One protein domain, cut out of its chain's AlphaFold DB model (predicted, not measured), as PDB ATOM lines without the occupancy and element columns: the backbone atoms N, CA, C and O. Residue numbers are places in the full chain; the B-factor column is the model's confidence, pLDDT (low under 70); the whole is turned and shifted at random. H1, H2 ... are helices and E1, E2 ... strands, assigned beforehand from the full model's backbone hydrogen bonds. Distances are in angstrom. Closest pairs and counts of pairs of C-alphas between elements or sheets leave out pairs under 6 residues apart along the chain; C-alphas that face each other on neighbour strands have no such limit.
ATOM      1  N   ALA A  47     202.795 -87.963 378.808       83.12
ATOM      2  CA  ALA A  47     201.780 -87.305 379.619       83.12
ATOM      3  C   ALA A  47     201.123 -86.190 378.796       83.12
ATOM      4  O   ALA A  47     201.809 -85.520 378.021       83.12
ATOM      5  N   VAL A  48     199.810 -86.004 378.950       84.19
ATOM      6  CA  VAL A  48     199.033 -84.976 378.244       84.19
ATOM      7  C   VAL A  48     198.104 -84.268 379.234       84.19
ATOM      8  O   VAL A  48     197.098 -84.838 379.656       84.19
ATOM      9  N   GLY A  49     198.440 -83.020 379.567       82.44
ATOM     10  CA  GLY A  49     197.742 -82.200 380.564       82.44
ATOM     11  C   GLY A  49     198.269 -82.378 381.995       82.44
ATOM     12  O   GLY A  49     199.267 -83.058 382.213       82.44
ATOM     13  N   ASP A  50     197.578 -81.739 382.939       83.44
ATOM     14  CA  ASP A  50     197.759 -81.867 384.393       83.44
ATOM     15  C   ASP A  50     197.118 -83.185 384.866       83.44
ATOM     16  O   ASP A  50     195.897 -83.286 384.981       83.44
ATOM     17  N   VAL A  51     197.931 -84.228 385.048       82.56
ATOM     18  CA  VAL A  51     197.475 -85.587 385.398       82.56
ATOM     19  C   VAL A  51     197.579 -85.876 386.896       82.56
ATOM     20  O   VAL A  51     197.059 -86.896 387.349       82.56
ATOM     21  N   ASN A  52     198.249 -85.011 387.665       81.19
ATOM     22  CA  ASN A  52     198.286 -85.095 389.127       81.19
ATOM     23  C   ASN A  52     197.207 -84.222 389.813       81.19
ATOM     24  O   ASN A  52     196.939 -84.408 391.003       81.19
ATOM     25  N   ASN A  53     196.548 -83.345 389.047       83.38
ATOM     26  CA  ASN A  53     195.516 -82.391 389.448       83.38
ATOM     27  C   ASN A  53     196.029 -81.311 390.437       83.38
ATOM     28  O   ASN A  53     195.284 -80.853 391.313       83.38
ATOM     29  N   ASP A  54     197.293 -80.885 390.313       88.19
ATOM     30  CA  ASP A  54     197.896 -79.793 391.104       88.19
ATOM     31  C   ASP A  54     197.639 -78.385 390.522       88.19
ATOM     32  O   ASP A  54     197.947 -77.379 391.165       88.19
ATOM     33  N   SER A  55     196.959 -78.307 389.370       85.75
ATOM     34  CA  SER A  55     196.672 -77.094 388.585       85.75
ATOM     35  C   SER A  55     197.884 -76.470 387.880       85.75
ATOM     36  O   SER A  55     197.800 -75.324 387.428       85.75
ATOM     37  N   SER A  56     199.001 -77.193 387.737       87.19
ATOM     38  CA  SER A  56     200.173 -76.734 386.986       87.19
ATOM     39  C   SER A  56     200.852 -77.856 386.189       87.19
ATOM     40  O   SER A  56     201.399 -78.790 386.754       87.19
ATOM     41  N   ILE A  57     200.897 -77.735 384.856       84.31
ATOM     42  CA  ILE A  57     201.572 -78.729 384.000       84.31
ATOM     43  C   ILE A  57     203.083 -78.690 384.280       84.31
ATOM     44  O   ILE A  57     203.766 -77.727 383.913       84.31
ATOM     45  N   ASN A  58     203.611 -79.717 384.948       86.12
ATOM     46  CA  ASN A  58     204.976 -79.744 385.469       86.12
ATOM     47  C   ASN A  58     205.633 -81.140 385.398       86.12
ATOM     48  O   ASN A  58     205.113 -82.088 384.816       86.12
ATOM     49  N   ILE A  59     206.846 -81.281 385.948       86.06
ATOM     50  CA  ILE A  59     207.606 -82.546 385.895       86.06
ATOM     51  C   ILE A  59     206.889 -83.702 386.617       86.06
ATOM     52  O   ILE A  59     207.118 -84.867 386.288       86.06
ATOM     53  N   SER A  60     206.018 -83.375 387.575       84.12
ATOM     54  CA  SER A  60     205.244 -84.316 388.387       84.12
ATOM     55  C   SER A  60     204.108 -85.003 387.616       84.12
ATOM     56  O   SER A  60     203.589 -86.008 388.096       84.12
ATOM     57  N   ASP A  61     203.763 -84.508 386.422       82.94
ATOM     58  CA  ASP A  61     202.798 -85.136 385.510       82.94
ATOM     59  C   ASP A  61     203.395 -86.285 384.691       82.94
ATOM     60  O   ASP A  61     202.678 -87.133 384.154       82.94
ATOM     61  N   ILE A  62     204.723 -86.343 384.560       84.69
ATOM     62  CA  ILE A  62     205.364 -87.425 383.814       84.69
ATOM     63  C   ILE A  62     205.262 -88.710 384.650       84.69
ATOM     64  O   ILE A  62     205.740 -88.710 385.788       84.69
ATOM     65  N   PRO A  63     204.724 -89.827 384.110       82.81
ATOM     66  CA  PRO A  63     204.518 -91.047 384.885       82.81
ATOM     67  C   PRO A  63     205.771 -91.504 385.647       82.81
ATOM     68  O   PRO A  63     206.905 -91.374 385.184       82.81
ATOM     69  N   SER A  64     205.576 -92.077 386.833       80.88
ATOM     70  CA  SER A  64     206.670 -92.495 387.722       80.88
ATOM     71  C   SER A  64     207.449 -93.726 387.231       80.88
ATOM     72  O   SER A  64     208.517 -94.022 387.763       80.88
ATOM     73  N   ALA A  65     206.955 -94.414 386.197       78.31
ATOM     74  CA  ALA A  65     207.575 -95.577 385.572       78.31
ATOM     75  C   ALA A  65     207.536 -95.490 384.036       78.31
ATOM     76  O   ALA A  65     206.668 -94.831 383.458       78.31
ATOM     77  N   ASP A  66     208.470 -96.176 383.375       83.19
ATOM     78  CA  ASP A  66     208.463 -96.365 381.918       83.19
ATOM     79  C   ASP A  66     207.275 -97.245 381.474       83.19
ATOM     80  O   ASP A  66     206.838 -98.133 382.204       83.19
ATOM     81  N   GLY A  67     206.779 -97.022 380.253       69.69
ATOM     82  CA  GLY A  67     205.702 -97.798 379.623       69.69
ATOM     83  C   GLY A  67     204.289 -97.222 379.781       69.69
ATOM     84  O   GLY A  67     203.346 -97.798 379.245       69.69
ATOM     85  N   TYR A  68     204.133 -96.090 380.474       69.62
ATOM     86  CA  TYR A  68     202.832 -95.469 380.746       69.62
ATOM     87  C   TYR A  68     202.558 -94.237 379.870       69.62
ATOM     88  O   TYR A  68     203.437 -93.398 379.646       69.62
ATOM     89  N   LEU A  69     201.295 -94.122 379.444       82.44
ATOM     90  CA  LEU A  69     200.673 -92.916 378.899       82.44
ATOM     91  C   LEU A  69     199.615 -92.431 379.895       82.44
ATOM     92  O   LEU A  69     198.666 -93.162 380.176       82.44
ATOM     93  N   LEU A  70     199.777 -91.213 380.413       77.12
ATOM     94  CA  LEU A  70     198.783 -90.531 381.246       77.12
ATOM     95  C   LEU A  70     198.123 -89.389 380.459       77.12
ATOM     96  O   LEU A  70     198.798 -88.647 379.749       77.12
ATOM     97  N   VAL A  71     196.804 -89.242 380.573       83.00
ATOM     98  CA  VAL A  71     196.027 -88.169 379.930       83.00
ATOM     99  C   VAL A  71     195.072 -87.599 380.973       83.00
ATOM    100  O   VAL A  71     194.378 -88.367 381.634       83.00
ATOM    101  N   ALA A  72     195.073 -86.276 381.134       71.88
ATOM    102  CA  ALA A  72     194.382 -85.572 382.219       71.88
ATOM    103  C   ALA A  72     192.851 -85.573 382.090       71.88
ATOM    104  O   ALA A  72     192.136 -85.645 383.085       71.88
ATOM    105  N   ASP A  73     192.358 -85.482 380.854       73.88
ATOM    106  CA  ASP A  73     190.930 -85.454 380.525       73.88
ATOM    107  C   ASP A  73     190.604 -86.578 379.525       73.88
ATOM    108  O   ASP A  73     190.639 -87.755 379.889       73.88
ATOM    109  N   LYS A  74     190.306 -86.268 378.255       71.00
ATOM    110  CA  LYS A  74     189.763 -87.267 377.321       71.00
ATOM    111  C   LYS A  74     190.769 -87.797 376.307       71.00
ATOM    112  O   LYS A  74     191.169 -87.098 375.378       71.00
ATOM    113  N   LEU A  75     191.059 -89.091 376.392       77.94
ATOM    114  CA  LEU A  75     191.793 -89.833 375.373       77.94
ATOM    115  C   LEU A  75     190.860 -90.239 374.216       77.94
ATOM    116  O   LEU A  75     190.087 -91.196 374.307       77.94
ATOM    117  N   GLY A  76     190.937 -89.506 373.104       64.31
ATOM    118  CA  GLY A  76     190.319 -89.884 371.830       64.31
ATOM    119  C   GLY A  76     191.244 -90.773 370.993       64.31
ATOM    120  O   GLY A  76     192.371 -90.384 370.704       64.31
ATOM    121  N   ILE A  77     190.772 -91.947 370.559       68.38
ATOM    122  CA  ILE A  77     191.521 -92.851 369.668       68.38
ATOM    123  C   ILE A  77     190.711 -93.067 368.388       68.38
ATOM    124  O   ILE A  77     189.667 -93.721 368.391       68.38
ATOM    125  N   GLY A  78     191.185 -92.489 367.280       59.59
ATOM    126  CA  GLY A  78     190.489 -92.508 365.986       59.59
ATOM    127  C   GLY A  78     189.291 -91.550 365.883       59.59
ATOM    128  O   GLY A  78     188.504 -91.662 364.948       59.59
ATOM    129  N   THR A  79     189.128 -90.619 366.830       56.84
ATOM    130  CA  THR A  79     188.043 -89.623 366.841       56.84
ATOM    131  C   THR A  79     188.541 -88.259 367.320       56.84
ATOM    132  O   THR A  79     189.227 -88.171 368.335       56.84
ATOM    133  N   ALA A  80     188.163 -87.195 366.604       62.84
ATOM    134  CA  ALA A  80     188.529 -85.804 366.897       62.84
ATOM    135  C   ALA A  80     187.563 -85.104 367.883       62.84
ATOM    136  O   ALA A  80     187.601 -83.890 368.059       62.84
ATOM    137  N   SER A  81     186.634 -85.842 368.497       63.47
ATOM    138  CA  SER A  81     185.660 -85.290 369.451       63.47
ATOM    139  C   SER A  81     185.297 -86.331 370.517       63.47
ATOM    140  O   SER A  81     184.255 -86.992 370.425       63.47
ATOM    141  N   PRO A  82     186.161 -86.556 371.521       63.81
ATOM    142  CA  PRO A  82     185.861 -87.489 372.592       63.81
ATOM    143  C   PRO A  82     184.741 -86.959 373.504       63.81
ATOM    144  O   PRO A  82     184.835 -85.884 374.094       63.81
ATOM    145  N   LEU A  83     183.654 -87.726 373.636       52.69
ATOM    146  CA  LEU A  83     182.541 -87.359 374.522       52.69
ATOM    147  C   LEU A  83     182.785 -87.809 375.973       52.69
ATOM    148  O   LEU A  83     182.421 -87.077 376.894       52.69
ATOM    149  N   ALA A  84     183.482 -88.932 376.170       57.88
ATOM    150  CA  ALA A  84     183.884 -89.496 377.464       57.88
ATOM    151  C   ALA A  84     185.421 -89.545 377.615       57.88
ATOM    152  O   ALA A  84     186.134 -89.375 376.628       57.88
ATOM    153  N   ALA A  85     185.912 -89.808 378.837       56.84
ATOM    154  CA  ALA A  85     187.342 -89.826 379.195       56.84
ATOM    155  C   ALA A  85     188.202 -90.808 378.368       56.84
ATOM    156  O   ALA A  85     189.383 -90.569 378.144       56.84
ATOM    157  N   LEU A  86     187.599 -91.879 377.849       69.06
ATOM    158  CA  LEU A  86     188.168 -92.707 376.789       69.06
ATOM    159  C   LEU A  86     187.108 -92.855 375.693       69.06
ATOM    160  O   LEU A  86     186.016 -93.354 375.960       69.06
ATOM    161  N   ASN A  87     187.411 -92.410 374.471       54.31
ATOM    162  CA  ASN A  87     186.525 -92.575 373.316       54.31
ATOM    163  C   ASN A  87     187.286 -93.199 372.143       54.31
ATOM    164  O   ASN A  87     188.076 -92.532 371.473       54.31
ATOM    165  N   THR A  88     187.034 -94.479 371.884       60.00
ATOM    166  CA  THR A  88     187.585 -95.215 370.744       60.00
ATOM    167  C   THR A  88     186.597 -95.203 369.574       60.00
ATOM    168  O   THR A  88     185.397 -95.402 369.753       60.00
ATOM    169  N   ALA A  89     187.083 -95.005 368.345       48.38
ATOM    170  CA  ALA A  89     186.243 -95.110 367.144       48.38
ATOM    171  C   ALA A  89     185.670 -96.529 366.948       48.38
ATOM    172  O   ALA A  89     184.536 -96.700 366.483       48.38
ATOM    173  N   TYR A  90     186.460 -97.527 367.350       58.41
ATOM    174  CA  TYR A  90     186.141 -98.949 367.319       58.41
ATOM    175  C   TYR A  90     186.215 -99.552 368.732       58.41
ATOM    176  O   TYR A  90     185.879 -98.876 369.706       58.41
ATOM    177  N   GLY A  91     186.593-100.823 368.856       56.91
ATOM    178  CA  GLY A  91     186.597-101.534 370.127       56.91
ATOM    179  C   GLY A  91     187.789-101.213 371.028       56.91
ATOM    180  O   GLY A  91     188.816-100.704 370.583       56.91
ATOM    181  N   ILE A  92     187.645-101.567 372.303       66.25
ATOM    182  CA  ILE A  92     188.722-101.579 373.293       66.25
ATOM    183  C   ILE A  92     189.164-103.036 373.463       66.25
ATOM    184  O   ILE A  92     188.349-103.903 373.776       66.25
ATOM    185  N   ALA A  93     190.448-103.320 373.266       57.66
ATOM    186  CA  ALA A  93     191.044-104.601 373.636       57.66
ATOM    187  C   ALA A  93     191.870-104.409 374.912       57.66
ATOM    188  O   ALA A  93     192.640-103.453 374.999       57.66
ATOM    189  N   ILE A  94     191.712-105.300 375.894       59.84
ATOM    190  CA  ILE A  94     192.476-105.258 377.149       59.84
ATOM    191  C   ILE A  94     193.366-106.502 377.206       59.84
ATOM    192  O   ILE A  94     192.898-107.602 377.491       59.84
ATOM    193  N   GLY A  95     194.646-106.318 376.877       51.28
ATOM    194  CA  GLY A  95     195.648-107.379 376.757       51.28
ATOM    195  C   GLY A  95     196.672-107.075 375.659       51.28
ATOM    196  O   GLY A  95     196.593-106.041 374.995       51.28
ATOM    197  N   SER A  96     197.635-107.975 375.452       45.88
ATOM    198  CA  SER A  96     198.681-107.840 374.428       45.88
ATOM    199  C   SER A  96     198.852-109.118 373.601       45.88
ATOM    200  O   SER A  96     198.747-110.234 374.116       45.88
ATOM    201  N   GLY A  97     199.143-108.948 372.307       54.41
ATOM    202  CA  GLY A  97     199.406-110.038 371.359       54.41
ATOM    203  C   GLY A  97     198.275-110.299 370.359       54.41
ATOM    204  O   GLY A  97     197.282-109.578 370.297       54.41
ATOM    205  N   SER A  98     198.434-111.348 369.552       50.94
ATOM    206  CA  SER A  98     197.596-111.633 368.375       50.94
ATOM    207  C   SER A  98     196.165-112.114 368.680       50.94
ATOM    208  O   SER A  98     195.454-112.494 367.755       50.94
ATOM    209  N   GLY A  99     195.739-112.144 369.949       49.88
ATOM    210  CA  GLY A  99     194.453-112.697 370.415       49.88
ATOM    211  C   GLY A  99     193.208-111.851 370.108       49.88
ATOM    212  O   GLY A  99     192.113-112.191 370.558       49.88
ATOM    213  N   VAL A 100     193.362-110.751 369.369       58.25
ATOM    214  CA  VAL A 100     192.297-109.795 369.030       58.25
ATOM    215  C   VAL A 100     191.743-110.094 367.635       58.25
ATOM    216  O   VAL A 100     192.493-110.178 366.664       58.25
ATOM    217  N   SER A 101     190.418-110.207 367.510       59.91
ATOM    218  CA  SER A 101     189.746-110.317 366.210       59.91
ATOM    219  C   SER A 101     189.929-109.025 365.413       59.91
ATOM    220  O   SER A 101     189.483-107.963 365.850       59.91
ATOM    221  N   ALA A 102     190.520-109.100 364.218       60.56
ATOM    222  CA  ALA A 102     190.595-107.961 363.298       60.56
ATOM    223  C   ALA A 102     189.206-107.526 362.786       60.56
ATOM    224  O   ALA A 102     189.005-106.364 362.433       60.56
ATOM    225  N   THR A 103     188.225-108.432 362.782       57.25
ATOM    226  CA  THR A 103     186.846-108.144 362.362       57.25
ATOM    227  C   THR A 103     186.065-107.421 363.460       57.25
ATOM    228  O   THR A 103     185.338-106.476 363.171       57.25
ATOM    229  N   ASP A 104     186.233-107.827 364.722       58.84
ATOM    230  CA  ASP A 104     185.504-107.266 365.870       58.84
ATOM    231  C   ASP A 104     186.254-106.127 366.564       58.84
ATOM    232  O   ASP A 104     185.633-105.286 367.210       58.84
ATOM    233  N   GLY A 105     187.571-106.033 366.368       54.25
ATOM    234  CA  GLY A 105     188.381-104.873 366.742       54.25
ATOM    235  C   GLY A 105     188.012-103.632 365.929       54.25
ATOM    236  O   GLY A 105     188.069-102.531 366.458       54.25
ATOM    237  N   ASN A 106     187.523-103.820 364.695       54.53
ATOM    238  CA  ASN A 106     186.899-102.789 363.854       54.53
ATOM    239  C   ASN A 106     185.393-102.579 364.153       54.53
ATOM    240  O   ASN A 106     184.705-101.852 363.436       54.53
ATOM    241  N   ARG A 107     184.849-103.198 365.211       65.69
ATOM    242  CA  ARG A 107     183.479-102.981 365.718       65.69
ATOM    243  C   ARG A 107     183.549-102.347 367.104       65.69
ATOM    244  O   ARG A 107     184.525-102.526 367.821       65.69
ATOM    245  N   ARG A 108     182.495-101.638 367.519       69.88
ATOM    246  CA  ARG A 108     182.380-101.072 368.878       69.88
ATOM    247  C   ARG A 108     182.119-102.192 369.892       69.88
ATOM    248  O   ARG A 108     180.971-102.512 370.193       69.88
ATOM    249  N   SER A 109     183.196-102.818 370.351       79.00
ATOM    250  CA  SER A 109     183.199-103.972 371.253       79.00
ATOM    251  C   SER A 109     184.255-103.826 372.354       79.00
ATOM    252  O   SER A 109     185.146-102.986 372.262       79.00
ATOM    253  N   LEU A 110     184.169-104.651 373.392       83.75
ATOM    254  CA  LEU A 110     185.223-104.848 374.380       83.75
ATOM    255  C   LEU A 110     185.701-106.300 374.281       83.75
ATOM    256  O   LEU A 110     184.921-107.226 374.505       83.75
ATOM    257  N   GLN A 111     186.968-106.494 373.914       81.69
ATOM    258  CA  GLN A 111     187.601-107.811 373.823       81.69
ATOM    259  C   GLN A 111     188.479-108.065 375.046       81.69
ATOM    260  O   GLN A 111     189.429-107.326 375.315       81.69
ATOM    261  N   LEU A 112     188.142-109.132 375.770       83.06
ATOM    262  CA  LEU A 112     188.838-109.604 376.957       83.06
ATOM    263  C   LEU A 112     189.657-110.842 376.586       83.06
ATOM    264  O   LEU A 112     189.101-111.863 376.165       83.06
ATOM    265  N   LEU A 113     190.978-110.740 376.732       80.12
ATOM    266  CA  LEU A 113     191.895-111.863 376.557       80.12
ATOM    267  C   LEU A 113     192.044-112.641 377.876       80.12
ATOM    268  O   LEU A 113     191.811-112.104 378.958       80.12
ATOM    269  N   THR A 114     192.411-113.917 377.790       79.75
ATOM    270  CA  THR A 114     192.684-114.766 378.957       79.75
ATOM    271  C   THR A 114     194.070-114.491 379.540       79.75
ATOM    272  O   THR A 114     195.016-114.218 378.803       79.75
ATOM    273  N   ASP A 115     194.212-114.640 380.857       72.19
ATOM    274  CA  ASP A 115     195.497-114.598 381.560       72.19
ATOM    275  C   ASP A 115     195.669-115.865 382.416       72.19
ATOM    276  O   ASP A 115     194.745-116.340 383.081       72.19
ATOM    277  N   THR A 116     196.880-116.410 382.394       73.88
ATOM    278  CA  THR A 116     197.350-117.503 383.253       73.88
ATOM    279  C   THR A 116     197.429-117.137 384.743       73.88
ATOM    280  O   THR A 116     197.359-118.039 385.575       73.88
ATOM    281  N   SER A 117     197.543-115.853 385.108       75.00
ATOM    282  CA  SER A 117     197.694-115.407 386.508       75.00
ATOM    283  C   SER A 117     196.538-115.826 387.428       75.00
ATOM    284  O   SER A 117     196.755-116.080 388.611       75.00
ATOM    285  N   TYR A 118     195.332-115.988 386.872       73.75
ATOM    286  CA  TYR A 118     194.132-116.458 387.572       73.75
ATOM    287  C   TYR A 118     193.888-117.978 387.439       73.75
ATOM    288  O   TYR A 118     192.781-118.452 387.688       73.75
ATOM    289  N   GLY A 119     194.909-118.761 387.065       59.06
ATOM    290  CA  GLY A 119     194.866-120.232 387.073       59.06
ATOM    291  C   GLY A 119     194.482-120.905 385.748       59.06
ATOM    292  O   GLY A 119     194.204-122.102 385.733       59.06
ATOM    293  N   GLY A 120     194.464-120.167 384.635       72.38
ATOM    294  CA  GLY A 120     194.296-120.743 383.294       72.38
ATOM    295  C   GLY A 120     195.580-121.378 382.740       72.38
ATOM    296  O   GLY A 120     196.678-121.091 383.207       72.38
ATOM    297  N   THR A 121     195.458-122.201 381.694       81.00
ATOM    298  CA  THR A 121     196.596-122.743 380.916       81.00
ATOM    299  C   THR A 121     196.927-121.934 379.657       81.00
ATOM    300  O   THR A 121     197.991-122.118 379.071       81.00
ATOM    301  N   TYR A 122     196.027-121.044 379.228       74.19
ATOM    302  CA  TYR A 122     196.124-120.291 377.976       74.19
ATOM    303  C   TYR A 122     196.294-118.792 378.260       74.19
ATOM    304  O   TYR A 122     195.356-118.138 378.713       74.19
ATOM    305  N   ASN A 123     197.483-118.244 377.992       74.88
ATOM    306  CA  ASN A 123     197.777-116.813 378.152       74.88
ATOM    307  C   ASN A 123     197.550-116.042 376.840       74.88
ATOM    308  O   ASN A 123     197.869-116.563 375.769       74.88
ATOM    309  N   SER A 124     197.022-114.820 376.901       73.06
ATOM    310  CA  SER A 124     196.730-113.946 375.751       73.06
ATOM    311  C   SER A 124     195.903-114.596 374.625       73.06
ATOM    312  O   SER A 124     196.045-114.229 373.456       73.06
ATOM    313  N   HIS A 125     195.029-115.557 374.945       78.31
ATOM    314  CA  HIS A 125     194.056-116.101 373.989       78.31
ATOM    315  C   HIS A 125     192.750-115.293 374.056       78.31
ATOM    316  O   HIS A 125     192.485-114.596 375.033       78.31
ATOM    317  N   SER A 126     191.905-115.378 373.028       82.62
ATOM    318  CA  SER A 126     190.575-114.753 373.042       82.62
ATOM    319  C   SER A 126     189.693-115.401 374.120       82.62
ATOM    320  O   SER A 126     189.501-116.616 374.085       82.62
ATOM    321  N   GLY A 127     189.160-114.612 375.061       84.50
ATOM    322  CA  GLY A 127     188.325-115.094 376.169       84.50
ATOM    323  C   GLY A 127     186.843-114.760 375.989       84.50
ATOM    324  O   GLY A 127     186.027-115.652 375.756       84.50
ATOM    325  N   TYR A 128     186.499-113.473 376.065       90.00
ATOM    326  CA  TYR A 128     185.125-112.974 375.925       90.00
ATOM    327  C   TYR A 128     185.049-111.711 375.059       90.00
ATOM    328  O   TYR A 128     185.934-110.857 375.093       90.00
ATOM    329  N   LEU A 129     183.941-111.581 374.330       88.81
ATOM    330  CA  LEU A 129     183.547-110.398 373.574       88.81
ATOM    331  C   LEU A 129     182.284-109.798 374.197       88.81
ATOM    332  O   LEU A 129     181.235-110.444 374.242       88.81
ATOM    333  N   LEU A 130     182.381-108.547 374.637       91.88
ATOM    334  CA  LEU A 130     181.256-107.742 375.105       91.88
ATOM    335  C   LEU A 130     180.867-106.759 373.995       91.88
ATOM    336  O   LEU A 130     181.711-106.008 373.504       91.88
ATOM    337  N   TYR A 131     179.604-106.755 373.568       87.56
ATOM    338  CA  TYR A 131     179.146-105.894 372.468       87.56
ATOM    339  C   TYR A 131     177.667-105.522 372.590       87.56
ATOM    340  O   TYR A 131     176.848-106.297 373.088       87.56
ATOM    341  N   SER A 132     177.311-104.332 372.104       85.94
ATOM    342  CA  SER A 132     175.927-103.853 372.095       85.94
ATOM    343  C   SER A 132     175.289-103.966 370.710       85.94
ATOM    344  O   SER A 132     175.948-103.779 369.686       85.94
ATOM    345  N   THR A 133     173.993-104.272 370.688       86.81
ATOM    346  CA  THR A 133     173.156-104.393 369.487       86.81
ATOM    347  C   THR A 133     171.859-103.598 369.661       86.81
ATOM    348  O   THR A 133     171.438-103.305 370.777       86.81
ATOM    349  N   MET A 134     171.215-103.238 368.547       82.00
ATOM    350  CA  MET A 134     169.883-102.613 368.509       82.00
ATOM    351  C   MET A 134     169.028-103.310 367.432       82.00
ATOM    352  O   MET A 134     168.781-102.722 366.377       82.00
ATOM    353  N   PRO A 135     168.629-104.583 367.628       84.50
ATOM    354  CA  PRO A 135     167.983-105.397 366.589       84.50
ATOM    355  C   PRO A 135     166.641-104.839 366.081       84.50
ATOM    356  O   PRO A 135     166.266-105.114 364.945       84.50
ATOM    357  N   GLY A 136     165.936-104.037 366.884       81.12
ATOM    358  CA  GLY A 136     164.724-103.300 366.502       81.12
ATOM    359  C   GLY A 136     164.933-101.789 366.320       81.12
ATOM    360  O   GLY A 136     163.961-101.041 366.301       81.12
ATOM    361  N   GLY A 137     166.180-101.311 366.235       78.44
ATOM    362  CA  GLY A 137     166.506 -99.881 366.188       78.44
ATOM    363  C   GLY A 137     166.428 -99.175 367.552       78.44
ATOM    364  O   GLY A 137     166.679 -99.777 368.600       78.44
ATOM    365  N   TRP A 138     166.124 -97.875 367.546       73.94
ATOM    366  CA  TRP A 138     166.118 -97.032 368.749       73.94
ATOM    367  C   TRP A 138     165.233 -97.599 369.869       73.94
ATOM    368  O   TRP A 138     164.096 -97.998 369.640       73.94
ATOM    369  N   GLY A 139     165.767 -97.633 371.093       76.12
ATOM    370  CA  GLY A 139     165.096 -98.203 372.269       76.12
ATOM    371  C   GLY A 139     165.255 -99.721 372.438       76.12
ATOM    372  O   GLY A 139     165.113-100.209 373.552       76.12
ATOM    373  N   SER A 140     165.640-100.468 371.395       84.44
ATOM    374  CA  SER A 140     165.848-101.931 371.463       84.44
ATOM    375  C   SER A 140     167.254-102.353 371.926       84.44
ATOM    376  O   SER A 140     167.723-103.434 371.581       84.44
ATOM    377  N   ALA A 141     167.963-101.490 372.655       84.44
ATOM    378  CA  ALA A 141     169.367-101.707 372.992       84.44
ATOM    379  C   ALA A 141     169.578-102.965 373.855       84.44
ATOM    380  O   ALA A 141     168.911-103.157 374.873       84.44
ATOM    381  N   GLN A 142     170.551-103.784 373.458       92.19
ATOM    382  CA  GLN A 142     170.996-104.969 374.186       92.19
ATOM    383  C   GLN A 142     172.496-104.885 374.495       92.19
ATOM    384  O   GLN A 142     173.246-104.226 373.768       92.19
ATOM    385  N   LEU A 143     172.946-105.586 375.537       93.06
ATOM    386  CA  LEU A 143     174.359-105.866 375.817       93.06
ATOM    387  C   LEU A 143     174.566-107.382 375.856       93.06
ATOM    388  O   LEU A 143     173.888-108.084 376.602       93.06
ATOM    389  N   ASN A 144     175.507-107.874 375.059       94.25
ATOM    390  CA  ASN A 144     175.746-109.291 374.822       94.25
ATOM    391  C   ASN A 144     177.131-109.682 375.347       94.25
ATOM    392  O   ASN A 144     178.097-108.939 375.155       94.25
ATOM    393  N   PHE A 145     177.226-110.866 375.947       96.06
ATOM    394  CA  PHE A 145     178.457-111.478 376.441       96.06
ATOM    395  C   PHE A 145     178.678-112.788 375.673       96.06
ATOM    396  O   PHE A 145     178.054-113.806 375.976       96.06
ATOM    397  N   ALA A 146     179.537-112.765 374.652       93.94
ATOM    398  CA  ALA A 146     179.858-113.938 373.841       93.94
ATOM    399  C   ALA A 146     181.197-114.548 374.268       93.94
ATOM    400  O   ALA A 146     182.236-113.885 374.214       93.94
ATOM    401  N   VAL A 147     181.180-115.824 374.656       93.25
ATOM    402  CA  VAL A 147     182.403-116.598 374.896       93.25
ATOM    403  C   VAL A 147     183.143-116.876 373.581       93.25
ATOM    404  O   VAL A 147     182.532-117.027 372.517       93.25
ATOM    405  N   SER A 148     184.468-116.931 373.660       90.19
ATOM    406  CA  SER A 148     185.347-117.410 372.594       90.19
ATOM    407  C   SER A 148     185.070-118.879 372.250       90.19
ATOM    408  O   SER A 148     184.849-119.704 373.136       90.19
ATOM    409  N   THR A 149     185.093-119.212 370.960       89.81
ATOM    410  CA  THR A 149     185.010-120.595 370.451       89.81
ATOM    411  C   THR A 149     186.272-121.027 369.711       89.81
ATOM    412  O   THR A 149     186.509-122.224 369.559       89.81
ATOM    413  N   ASN A 150     187.093-120.074 369.262       87.25
ATOM    414  CA  ASN A 150     188.431-120.295 368.719       87.25
ATOM    415  C   ASN A 150     189.227-118.975 368.777       87.25
ATOM    416  O   ASN A 150     188.674-117.919 369.077       87.25
ATOM    417  N   TRP A 151     190.517-119.005 368.449       82.62
ATOM    418  CA  TRP A 151     191.358-117.810 368.373       82.62
ATOM    419  C   TRP A 151     190.747-116.743 367.445       82.62
ATOM    420  O   TRP A 151     190.608-116.959 366.242       82.62
ATOM    421  N   GLY A 152     190.383-115.585 368.001       78.00
ATOM    422  CA  GLY A 152     189.727-114.488 367.285       78.00
ATOM    423  C   GLY A 152     188.265-114.744 366.883       78.00
ATOM    424  O   GLY A 152     187.731-113.974 366.088       78.00
ATOM    425  N   VAL A 153     187.612-115.794 367.397       86.94
ATOM    426  CA  VAL A 153     186.239-116.188 367.032       86.94
ATOM    427  C   VAL A 153     185.374-116.325 368.283       86.94
ATOM    428  O   VAL A 153     185.721-117.050 369.211       86.94
ATOM    429  N   TYR A 154     184.216-115.663 368.289       90.31
ATOM    430  CA  TYR A 154     183.291-115.617 369.425       90.31
ATOM    431  C   TYR A 154     181.896-116.116 369.032       90.31
ATOM    432  O   TYR A 154     181.453-115.906 367.900       90.31
ATOM    433  N   ASN A 155     181.168-116.727 369.971       91.31
ATOM    434  CA  ASN A 155     179.789-117.176 369.758       91.31
ATOM    435  C   ASN A 155     178.793-116.001 369.810       91.31
ATOM    436  O   ASN A 155     178.051-115.830 370.773       91.31
ATOM    437  N   THR A 156     178.791-115.170 368.768       89.06
ATOM    438  CA  THR A 156     177.887-114.013 368.638       89.06
ATOM    439  C   THR A 156     176.485-114.375 368.137       89.06
ATOM    440  O   THR A 156     175.592-113.530 368.168       89.06
ATOM    441  N   ALA A 157     176.279-115.621 367.696       87.56
ATOM    442  CA  ALA A 157     174.967-116.151 367.329       87.56
ATOM    443  C   ALA A 157     174.150-116.543 368.572       87.56
ATOM    444  O   ALA A 157     172.988-116.165 368.684       87.56
ATOM    445  N   ASN A 158     174.782-117.250 369.517       87.38
ATOM    446  CA  ASN A 158     174.192-117.661 370.790       87.38
ATOM    447  C   ASN A 158     175.100-117.199 371.950       87.38
ATOM    448  O   ASN A 158     175.815-118.023 372.529       87.38
ATOM    449  N   PRO A 159     175.138-115.888 372.266       92.50
ATOM    450  CA  PRO A 159     175.922-115.369 373.380       92.50
ATOM    451  C   PRO A 159     175.511-116.028 374.701       92.50
ATOM    452  O   PRO A 159     174.344-116.345 374.937       92.50
ATOM    453  N   THR A 160     176.490-116.203 375.588       95.00
ATOM    454  CA  THR A 160     176.318-116.823 376.905       95.00
ATOM    455  C   THR A 160     175.289-116.068 377.743       95.00
ATOM    456  O   THR A 160     174.487-116.694 378.430       95.00
ATOM    457  N   MET A 161     175.276-114.735 377.653       96.56
ATOM    458  CA  MET A 161     174.324-113.873 378.352       96.56
ATOM    459  C   MET A 161     173.952-112.650 377.502       96.56
ATOM    460  O   MET A 161     174.809-112.061 376.841       96.56
ATOM    461  N   THR A 162     172.685-112.242 377.576       95.88
ATOM    462  CA  THR A 162     172.120-111.063 376.904       95.88
ATOM    463  C   THR A 162     171.324-110.237 377.907       95.88
ATOM    464  O   THR A 162     170.371-110.733 378.499       95.88
ATOM    465  N   LEU A 163     171.655-108.961 378.069       95.69
ATOM    466  CA  LEU A 163     170.799-107.980 378.738       95.69
ATOM    467  C   LEU A 163     169.974-107.254 377.677       95.69
ATOM    468  O   LEU A 163     170.545-106.710 376.736       95.69
ATOM    469  N   SER A 164     168.649-107.253 377.807       92.81
ATOM    470  CA  SER A 164     167.723-106.725 376.799       92.81
ATOM    471  C   SER A 164     166.539-106.036 377.476       92.81
ATOM    472  O   SER A 164     165.620-106.698 377.961       92.81
ATOM    473  N   GLY A 165     166.550-104.701 377.530       89.38
ATOM    474  CA  GLY A 165     165.569-103.938 378.309       89.38
ATOM    475  C   GLY A 165     165.643-104.287 379.801       89.38
ATOM    476  O   GLY A 165     166.685-104.115 380.426       89.38
ATOM    477  N   THR A 166     164.548-104.800 380.365       91.56
ATOM    478  CA  THR A 166     164.458-105.267 381.764       91.56
ATOM    479  C   THR A 166     164.874-106.727 381.972       91.56
ATOM    480  O   THR A 166     164.747-107.234 383.085       91.56
ATOM    481  N   ASN A 167     165.300-107.425 380.915       95.00
ATOM    482  CA  ASN A 167     165.363-108.884 380.895       95.00
ATOM    483  C   ASN A 167     166.792-109.415 380.718       95.00
ATOM    484  O   ASN A 167     167.578-108.876 379.935       95.00
ATOM    485  N   VAL A 168     167.088-110.526 381.394       96.50
ATOM    486  CA  VAL A 168     168.319-111.314 381.265       96.50
ATOM    487  C   VAL A 168     168.021-112.590 380.479       96.50
ATOM    488  O   VAL A 168     167.225-113.417 380.912       96.50
ATOM    489  N   GLY A 169     168.670-112.774 379.336       94.94
ATOM    490  CA  GLY A 169     168.770-114.060 378.649       94.94
ATOM    491  C   GLY A 169     170.084-114.746 379.000       94.94
ATOM    492  O   GLY A 169     171.119-114.084 379.035       94.94
ATOM    493  N   ILE A 170     170.062-116.057 379.226       94.19
ATOM    494  CA  ILE A 170     171.260-116.904 379.302       94.19
ATOM    495  C   ILE A 170     171.117-117.969 378.217       94.19
ATOM    496  O   ILE A 170     170.099-118.653 378.163       94.19
ATOM    497  N   GLY A 171     172.085-118.041 377.300       90.69
ATOM    498  CA  GLY A 171     172.003-118.863 376.085       90.69
ATOM    499  C   GLY A 171     171.004-118.375 375.021       90.69
ATOM    500  O   GLY A 171     170.769-119.080 374.046       90.69
ATOM    501  N   THR A 172     170.406-117.186 375.177       90.44
ATOM    502  CA  THR A 172     169.418-116.617 374.236       90.44
ATOM    503  C   THR A 172     169.580-115.109 374.056       90.44
ATOM    504  O   THR A 172     169.893-114.378 374.997       90.44
ATOM    505  N   THR A 173     169.318-114.636 372.836       90.25
ATOM    506  CA  THR A 173     169.271-113.217 372.437       90.25
ATOM    507  C   THR A 173     167.882-112.587 372.587       90.25
ATOM    508  O   THR A 173     167.742-111.368 372.478       90.25
ATOM    509  N   THR A 174     166.845-113.392 372.850       90.69
ATOM    510  CA  THR A 174     165.449-112.937 372.986       90.69
ATOM    511  C   THR A 174     164.829-113.447 374.297       90.69
ATOM    512  O   THR A 174     164.085-114.427 374.323       90.69
ATOM    513  N   PRO A 175     165.135-112.810 375.442       93.12
ATOM    514  CA  PRO A 175     164.552-113.197 376.724       93.12
ATOM    515  C   PRO A 175     163.086-112.752 376.852       93.12
ATOM    516  O   PRO A 175     162.795-111.558 376.955       93.12
ATOM    517  N   TRP A 176     162.151-113.712 376.866       91.44
ATOM    518  CA  TRP A 176     160.698-113.456 376.923       91.44
ATOM    519  C   TRP A 176     160.170-113.178 378.346       91.44
ATOM    520  O   TRP A 176     159.000-112.853 378.520       91.44
ATOM    521  N   GLY A 177     161.035-113.257 379.360       92.75
ATOM    522  CA  GLY A 177     160.764-112.868 380.746       92.75
ATOM    523  C   GLY A 177     162.007-112.254 381.395       92.75
ATOM    524  O   GLY A 177     163.081-112.258 380.794       92.75
ATOM    525  N   GLN A 178     161.875-111.733 382.622       94.38
ATOM    526  CA  GLN A 178     162.963-111.028 383.327       94.38
ATOM    527  C   GLN A 178     164.238-111.869 383.486       94.38
ATOM    528  O   GLN A 178     165.335-111.320 383.469       94.38
ATOM    529  N   MET A 179     164.095-113.192 383.579       94.62
ATOM    530  CA  MET A 179     165.179-114.159 383.445       94.62
ATOM    531  C   MET A 179     164.699-115.291 382.529       94.62
ATOM    532  O   MET A 179     163.741-115.986 382.860       94.62
ATOM    533  N   HIS A 180     165.333-115.455 381.367       94.25
ATOM    534  CA  HIS A 180     165.096-116.546 380.421       94.25
ATOM    535  C   HIS A 180     166.369-117.390 380.335       94.25
ATOM    536  O   HIS A 180     167.369-116.974 379.749       94.25
ATOM    537  N   LEU A 181     166.320-118.573 380.939       93.38
ATOM    538  CA  LEU A 181     167.308-119.624 380.735       93.38
ATOM    539  C   LEU A 181     166.906-120.368 379.465       93.38
ATOM    540  O   LEU A 181     165.835-120.970 379.437       93.38
ATOM    541  N   ALA A 182     167.710-120.266 378.412       90.00
ATOM    542  CA  ALA A 182     167.439-120.972 377.170       90.00
ATOM    543  C   ALA A 182     167.528-122.483 377.394       90.00
ATOM    544  O   ALA A 182     168.425-122.954 378.103       90.00
TER     545      ALA A 182
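This is residues 47 to 182 of the 543 residues of an uncharacterized protein of Elusimicrobia bacterium (UniProt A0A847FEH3). With little regular structure, the domain is a row of strands: a twisted sheet, E4 to E10 in chain order, then the small pair E2 and E3, then E1, with residues 47 to 68 looped at the far end. The printed part has 136 residues, of which the named elements hold only 49; the class is mostly strand, with strands holding 45 of those 49, and the order along the chain is E1 to E4, H1, E5 to E10. The larger sheet is mixed; the whole is loose, radius of gyration of the C-alphas 18.7 A, spans 56 by 40 by 25 A.

E1 is residues 69 to 71, from C-alpha 69 at (200.673, -92.916, 378.899); E2 75 to 77; E3 86 to 88; E4 92 to 94; H1 102 to 105; E5 109 to 113; E6 126 to 133, 20.6 A; E7 142 to 150, 23.8 A; E8 161 to 164; E9 167 to 170; E10 179 to 181.

E1 pairs with no named strand. E2 and E3 are parallel (N 77 to O 87, 2.9 A). H1 only grazes the larger sheet. E5 to E9 form a meander, each strand antiparallel to the one before (N 144 to O 131, 2.9 A).

The printed part has no cut. Residues 67 to 68, 76 to 108 and 119 are under pLDDT 70.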